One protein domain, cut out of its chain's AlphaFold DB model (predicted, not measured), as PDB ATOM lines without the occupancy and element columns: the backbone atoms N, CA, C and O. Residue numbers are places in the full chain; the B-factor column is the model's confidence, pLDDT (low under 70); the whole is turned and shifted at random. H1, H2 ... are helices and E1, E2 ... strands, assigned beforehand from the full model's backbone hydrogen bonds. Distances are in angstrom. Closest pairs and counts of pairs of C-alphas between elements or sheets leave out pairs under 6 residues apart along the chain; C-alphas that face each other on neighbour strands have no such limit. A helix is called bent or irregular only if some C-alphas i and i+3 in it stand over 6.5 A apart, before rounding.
ATOM      1  N   VAL A  28     -42.257  24.986 -37.224       87.62
ATOM      2  CA  VAL A  28     -43.143  24.040 -37.920       87.62
ATOM      3  C   VAL A  28     -43.642  22.960 -36.963       87.62
ATOM      4  O   VAL A  28     -42.996  22.637 -35.964       87.62
ATOM      5  N   MET A  29     -44.808  22.383 -37.255       87.69
ATOM      6  CA  MET A  29     -45.358  21.290 -36.453       87.69
ATOM      7  C   MET A  29     -44.812  19.936 -36.928       87.69
ATOM      8  O   MET A  29     -44.815  19.668 -38.131       87.69
ATOM      9  N   PRO A  30     -44.369  19.051 -36.016       87.81
ATOM     10  CA  PRO A  30     -43.943  17.711 -36.389       87.81
ATOM     11  C   PRO A  30     -45.129  16.914 -36.938       87.81
ATOM     12  O   PRO A  30     -46.174  16.773 -36.303       87.81
ATOM     13  N   LEU A  31     -44.950  16.370 -38.135       86.06
ATOM     14  CA  LEU A  31     -45.999  15.636 -38.833       86.06
ATOM     15  C   LEU A  31     -46.333  14.313 -38.137       86.06
ATOM     16  O   LEU A  31     -45.462  13.466 -37.923       86.06
ATOM     17  N   ALA A  32     -47.623  14.086 -37.877       79.81
ATOM     18  CA  ALA A  32     -48.112  12.844 -37.279       79.81
ATOM     19  C   ALA A  32     -47.708  11.605 -38.100       79.81
ATOM     20  O   ALA A  32     -47.352  10.578 -37.528       79.81
ATOM     21  N   ALA A  33     -47.680  11.723 -39.432       72.31
ATOM     22  CA  ALA A  33     -47.244  10.657 -40.335       72.31
ATOM     23  C   ALA A  33     -45.775  10.243 -40.124       72.31
ATOM     24  O   ALA A  33     -45.431   9.085 -40.327       72.31
ATOM     25  N   VAL A  34     -44.913  11.164 -39.688       80.38
ATOM     26  CA  VAL A  34     -43.497  10.889 -39.388       80.38
ATOM     27  C   VAL A  34     -43.338  10.291 -37.982       80.38
ATOM     28  O   VAL A  34     -42.449   9.476 -37.734       80.38
ATOM     29  N   MET A  35     -44.225  10.652 -37.050       75.69
ATOM     30  CA  MET A  35     -44.171  10.204 -35.653       75.69
ATOM     31  C   MET A  35     -44.840   8.840 -35.415       75.69
ATOM     32  O   MET A  35     -44.343   8.043 -34.622       75.69
ATOM     33  N   ALA A  36     -45.930   8.524 -36.122       62.22
ATOM     34  CA  ALA A  36     -46.760   7.330 -35.894       62.22
ATOM     35  C   ALA A  36     -46.078   5.986 -36.223       62.22
ATOM     36  O   ALA A  36     -46.601   4.912 -35.923       62.22
ATOM     37  N   HIS A  37     -44.919   6.027 -36.867       66.75
ATOM     38  CA  HIS A  37     -44.298   4.869 -37.501       66.75
ATOM     39  C   HIS A  37     -42.932   4.498 -36.908       66.75
ATOM     40  O   HIS A  37     -42.139   3.795 -37.535       66.75
ATOM     41  N   GLN A  38     -42.669   4.944 -35.682       68.19
ATOM     42  CA  GLN A  38     -41.441   4.650 -34.954       68.19
ATOM     43  C   GLN A  38     -41.622   3.379 -34.120       68.19
ATOM     44  O   GLN A  38     -42.393   3.346 -33.162       68.19
ATOM     45  N   LYS A  39     -40.925   2.300 -34.483       72.44
ATOM     46  CA  LYS A  39     -40.899   1.041 -33.717       72.44
ATOM     47  C   LYS A  39     -39.474   0.511 -33.674       72.44
ATOM     48  O   LYS A  39     -38.852   0.466 -34.719       72.44
ATOM     49  N   LYS A  40     -38.983   0.061 -32.510       72.31
ATOM     50  CA  LYS A  40     -37.730  -0.722 -32.346       72.31
ATOM     51  C   LYS A  40     -36.598  -0.327 -33.321       72.31
ATOM     52  O   LYS A  40     -36.225  -1.124 -34.175       72.31
ATOM     53  N   ASN A  41     -36.071   0.895 -33.212       84.19
ATOM     54  CA  ASN A  41     -34.973   1.395 -34.060       84.19
ATOM     55  C   ASN A  41     -35.279   1.383 -35.572       84.19
ATOM     56  O   ASN A  41     -34.378   1.312 -36.402       84.19
ATOM     57  N   MET A  42     -36.554   1.451 -35.945       87.62
ATOM     58  CA  MET A  42     -37.003   1.572 -37.321       87.62
ATOM     59  C   MET A  42     -37.934   2.771 -37.456       87.62
ATOM     60  O   MET A  42     -38.896   2.926 -36.697       87.62
ATOM     61  N   LEU A  43     -37.656   3.586 -38.468       90.88
ATOM     62  CA  LEU A  43     -38.544   4.635 -38.937       90.88
ATOM     63  C   LEU A  43     -39.248   4.134 -40.191       90.88
ATOM     64  O   LEU A  43     -38.599   3.674 -41.128       90.88
ATOM     65  N   ARG A  44     -40.573   4.250 -40.236       88.06
ATOM     66  CA  ARG A  44     -41.342   4.068 -41.470       88.06
ATOM     67  C   ARG A  44     -42.055   5.375 -41.813       88.06
ATOM     68  O   ARG A  44     -42.452   6.099 -40.917       88.06
ATOM     69  N   LEU A  45     -42.182   5.738 -43.081       87.88
ATOM     70  CA  LEU A  45     -42.909   6.951 -43.474       87.88
ATOM     71  C   LEU A  45     -43.468   6.833 -44.890       87.88
ATOM     72  O   LEU A  45     -42.903   6.142 -45.741       87.88
ATOM     73  N   SER A  46     -44.595   7.506 -45.129       88.31
ATOM     74  CA  SER A  46     -45.199   7.629 -46.458       88.31
ATOM     75  C   SER A  46     -44.570   8.813 -47.185       88.31
ATOM     76  O   SER A  46     -44.910   9.960 -46.903       88.31
ATOM     77  N   GLY A  47     -43.629   8.546 -48.088       87.00
ATOM     78  CA  GLY A  47     -42.852   9.600 -48.740       87.00
ATOM     79  C   GLY A  47     -43.672  10.480 -49.682       87.00
ATOM     80  O   GLY A  47     -43.361  11.649 -49.868       87.00
ATOM     81  N   ASP A  48     -44.756   9.934 -50.230       87.38
ATOM     82  CA  ASP A  48     -45.703  10.621 -51.112       87.38
ATOM     83  C   ASP A  48     -46.694  11.531 -50.374       87.38
ATOM     84  O   ASP A  48     -47.433  12.277 -51.013       87.38
ATOM     85  N   ARG A  49     -46.725  11.471 -49.039       87.38
ATOM     86  CA  ARG A  49     -47.537  12.358 -48.193       87.38
ATOM     87  C   ARG A  49     -46.768  13.569 -47.675       87.38
ATOM     88  O   ARG A  49     -47.350  14.361 -46.945       87.38
ATOM     89  N   LEU A  50     -45.483  13.671 -48.006       88.88
ATOM     90  CA  LEU A  50     -44.616  14.771 -47.611       88.88
ATOM     91  C   LEU A  50     -44.356  15.666 -48.821       88.88
ATOM     92  O   LEU A  50     -43.915  15.201 -49.874       88.88
ATOM     93  N   THR A  51     -44.603  16.957 -48.658       90.12
ATOM     94  CA  THR A  51     -44.146  17.999 -49.578       90.12
ATOM     95  C   THR A  51     -42.623  18.137 -49.527       90.12
ATOM     96  O   THR A  51     -41.963  17.674 -48.595       90.12
ATOM     97  N   TYR A  52     -42.044  18.804 -50.528       88.75
ATOM     98  CA  TYR A  52     -40.602  19.062 -50.577       88.75
ATOM     99  C   TYR A  52     -40.079  19.763 -49.311       88.75
ATOM    100  O   TYR A  52     -39.038  19.383 -48.779       88.75
ATOM    101  N   GLU A  53     -40.814  20.748 -48.794       90.19
ATOM    102  CA  GLU A  53     -40.421  21.501 -47.598       90.19
ATOM    103  C   GLU A  53     -40.485  20.640 -46.334       90.19
ATOM    104  O   GLU A  53     -39.600  20.703 -45.482       90.19
ATOM    105  N   GLU A  54     -41.485  19.765 -46.239       89.44
ATOM    106  CA  GLU A  54     -41.649  18.840 -45.114       89.44
ATOM    107  C   GLU A  54     -40.548  17.773 -45.056       89.44
ATOM    108  O   GLU A  54     -40.226  17.270 -43.976       89.44
ATOM    109  N   TRP A  55     -39.912  17.454 -46.186       91.94
ATOM    110  CA  TRP A  55     -38.747  16.569 -46.214       91.94
ATOM    111  C   TRP A  55     -37.508  17.178 -45.556       91.94
ATOM    112  O   TRP A  55     -36.675  16.435 -45.036       91.94
ATOM    113  N   VAL A  56     -37.371  18.505 -45.532       92.62
ATOM    114  CA  VAL A  56     -36.174  19.182 -45.011       92.62
ATOM    115  C   VAL A  56     -35.895  18.836 -43.539       92.62
ATOM    116  O   VAL A  56     -34.799  18.338 -43.249       92.62
ATOM    117  N   PRO A  57     -36.831  19.028 -42.586       92.56
ATOM    118  CA  PRO A  57     -36.593  18.655 -41.192       92.56
ATOM    119  C   PRO A  57     -36.446  17.139 -41.003       92.56
ATOM    120  O   PRO A  57     -35.688  16.715 -40.130       92.56
ATOM    121  N   VAL A  58     -37.101  16.316 -41.834       93.12
ATOM    122  CA  VAL A  58     -36.976  14.846 -41.791       93.12
ATOM    123  C   VAL A  58     -35.553  14.414 -42.142       93.12
ATOM    124  O   VAL A  58     -34.920  13.689 -41.375       93.12
ATOM    125  N   LEU A  59     -35.019  14.887 -43.269       94.38
ATOM    126  CA  LEU A  59     -33.668  14.548 -43.725       94.38
ATOM    127  C   LEU A  59     -32.598  15.075 -42.765       94.38
ATOM    128  O   LEU A  59     -31.625  14.379 -42.473       94.38
ATOM    129  N   HIS A  60     -32.800  16.271 -42.210       94.69
ATOM    130  CA  HIS A  60     -31.885  16.818 -41.214       94.69
ATOM    131  C   HIS A  60     -31.907  15.987 -39.921       94.69
ATOM    132  O   HIS A  60     -30.845  15.616 -39.423       94.69
ATOM    133  N   ALA A  61     -33.078  15.596 -39.413       93.62
ATOM    134  CA  ALA A  61     -33.170  14.716 -38.248       93.62
ATOM    135  C   ALA A  61     -32.517  13.345 -38.494       93.62
ATOM    136  O   ALA A  61     -31.814  12.846 -37.616       93.62
ATOM    137  N   LEU A  62     -32.684  12.768 -39.691       93.38
ATOM    138  CA  LEU A  62     -32.023  11.519 -40.090       93.38
ATOM    139  C   LEU A  62     -30.495  11.632 -40.083       93.38
ATOM    140  O   LEU A  62     -29.828  10.709 -39.635       93.38
ATOM    141  N   SER A  63     -29.933  12.765 -40.514       94.31
ATOM    142  CA  SER A  63     -28.478  12.984 -40.468       94.31
ATOM    143  C   SER A  63     -27.908  13.079 -39.045       94.31
ATOM    144  O   SER A  63     -26.707  12.900 -38.835       94.31
ATOM    145  N   LEU A  64     -28.758  13.389 -38.060       92.50
ATOM    146  CA  LEU A  64     -28.371  13.526 -36.658       92.50
ATOM    147  C   LEU A  64     -28.589  12.237 -35.866       92.50
ATOM    148  O   LEU A  64     -27.867  12.018 -34.884       92.50
ATOM    149  N   ASP A  65     -29.568  11.425 -36.260       91.75
ATOM    150  CA  ASP A  65     -29.884  10.151 -35.627       91.75
ATOM    151  C   ASP A  65     -28.736   9.144 -35.776       91.75
ATOM    152  O   ASP A  65     -28.062   9.061 -36.800       91.75
ATOM    153  N   ASN A  66     -28.501   8.384 -34.713       91.25
ATOM    154  CA  ASN A  66     -27.576   7.252 -34.713       91.25
ATOM    155  C   ASN A  66     -28.177   6.030 -34.004       91.25
ATOM    156  O   ASN A  66     -27.443   5.179 -33.503       91.25
ATOM    157  N   SER A  67     -29.506   5.988 -33.906       90.38
ATOM    158  CA  SER A  67     -30.259   4.967 -33.176       90.38
ATOM    159  C   SER A  67     -31.088   4.079 -34.101       90.38
ATOM    160  O   SER A  67     -31.372   2.933 -33.757       90.38
ATOM    161  N   LEU A  68     -31.470   4.585 -35.274       91.25
ATOM    162  CA  LEU A  68     -32.205   3.854 -36.290       91.25
ATOM    163  C   LEU A  68     -31.278   2.874 -37.008       91.25
ATOM    164  O   LEU A  68     -30.195   3.220 -37.470       91.25
ATOM    165  N   HIS A  69     -31.739   1.638 -37.138       91.00
ATOM    166  CA  HIS A  69     -31.104   0.594 -37.937       91.00
ATOM    167  C   HIS A  69     -31.791   0.443 -39.298       91.00
ATOM    168  O   HIS A  69     -31.168   0.010 -40.263       91.00
ATOM    169  N   PHE A  70     -33.079   0.789 -39.377       90.12
ATOM    170  CA  PHE A  70     -33.889   0.601 -40.575       90.12
ATOM    171  C   PHE A  70     -34.717   1.850 -40.877       90.12
ATOM    172  O   PHE A  70     -35.347   2.431 -39.992       90.12
ATOM    173  N   ILE A  71     -34.753   2.238 -42.151       91.50
ATOM    174  CA  ILE A  71     -35.591   3.331 -42.650       91.50
ATOM    175  C   ILE A  71     -36.415   2.783 -43.812       91.50
ATOM    176  O   ILE A  71     -35.873   2.393 -44.842       91.50
ATOM    177  N   GLY A  72     -37.731   2.732 -43.634       89.56
ATOM    178  CA  GLY A  72     -38.678   2.294 -44.653       89.56
ATOM    179  C   GLY A  72     -39.462   3.470 -45.218       89.56
ATOM    180  O   GLY A  72     -40.355   3.993 -44.553       89.56
ATOM    181  N   VAL A  73     -39.187   3.849 -46.463       89.31
ATOM    182  CA  VAL A  73     -39.998   4.832 -47.197       89.31
ATOM    183  C   VAL A  73     -40.934   4.080 -48.132       89.31
ATOM    184  O   VAL A  73     -40.486   3.268 -48.937       89.31
ATOM    185  N   HIS A  74     -42.237   4.323 -48.019       85.94
ATOM    186  CA  HIS A  74     -43.233   3.727 -48.911       85.94
ATOM    187  C   HIS A  74     -44.092   4.802 -49.576       85.94
ATOM    188  O   HIS A  74     -44.176   5.927 -49.094       85.94
ATOM    189  N   SER A  75     -44.742   4.439 -50.681       83.38
ATOM    190  CA  SER A  75     -45.727   5.279 -51.362       83.38
ATOM    191  C   SER A  75     -47.120   4.694 -51.155       83.38
ATOM    192  O   SER A  75     -47.320   3.487 -51.283       83.38
ATOM    193  N   THR A  76     -48.092   5.533 -50.814       77.94
ATOM    194  CA  THR A  76     -49.516   5.173 -50.766       77.94
ATOM    195  C   THR A  76     -50.228   5.361 -52.110       77.94
ATOM    196  O   THR A  76     -51.320   4.822 -52.295       77.94
TER     197      THR A  76
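What this domain is: This is residues 28 to 76 of the 92 residues of an uncharacterized protein of Coptotermes formosanus (UniProt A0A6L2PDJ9). Picture two short strands, E1 and E2, side by side and running the same way, with one longer helix, H2, running back over one face of the pair on the way from E1 to E2. A short helical turn, H1, sits beside E1 on the side away from E2, and the link from H1 to E1 folds back to meet it. The printed part has 49 residues with two named helices and two named strands, in the order H1, E1, H2, E2; the sheet has the order E1, E2 and is parallel, and the class is mixed, helices and strands. The whole is compact, with a radius of gyration of the C-alphas of 10.4 A, and has a rounded outline of 25 by 23 by 14 A.

How they stand to each other: Look first at the sheet, E1 at residues 42 to 46 and E2 at residues 70 to 74, which are parallel with 12 degrees between their directions. C-alphas 44 and 72 face each other at 4.5 A. Across the pair, N 45 and O 72 are 2.9 A apart and N 72 and O 43 are 2.8 A apart, both within hydrogen-bond range. H2, residues 52 to 64, comes between them in the chain, and E1, H2 and E2 form a strand-helix-strand unit, two parallel neighbour strands with a helix between, whose crossover is right-handed. Now look at H1, residues 32 to 35: it has 6 pairs of C-alphas within 8 A of E1, the closest being those of Val 34 and Leu 45, 5.7 A apart. H1 and H2 are close but not clearly touching, with the closest C-alphas, those of Val 34 and Val 58, at 8.0 A. H1 and E2 are apart. Residues 38 to 39 form a short antiparallel pairing with residues 42 to 43 of E1. In H2, 6 of 9 O i to N i+4 pairs are within hydrogen-bond range; H1 is too short for such a pair, and its one O i to N i+3 pair is within range.

Where its parts are: Find C-alpha 42 at (-37.003, 1.572, -37.321); from there E1 runs 13.7 A to C-alpha 46. H2 begins at C-alpha 52, at (-40.602, 19.062, -50.577), and runs 19.3 A to C-alpha 64; it is neither bent nor irregular, but only just: C-alphas 54 and 57 are 6.4 A apart. E2 runs 12.9 A from C-alpha 70 to C-alpha 74, at (-43.233, 3.727, -48.911). H1 is 5.0 A from C-alpha 32 to C-alpha 35.

The domain as a whole: The C-alphas farthest apart are those of Asn 66 and Thr 76, at 27.3 A. The printed part, residues 28 to 76, has no cut. The links from E1 to H2 and from H2 to E2 are tight, and the one from H1 to E1 is short. The mean pLDDT of the printed part is 86.4, and residues 36 to 38 are under 70.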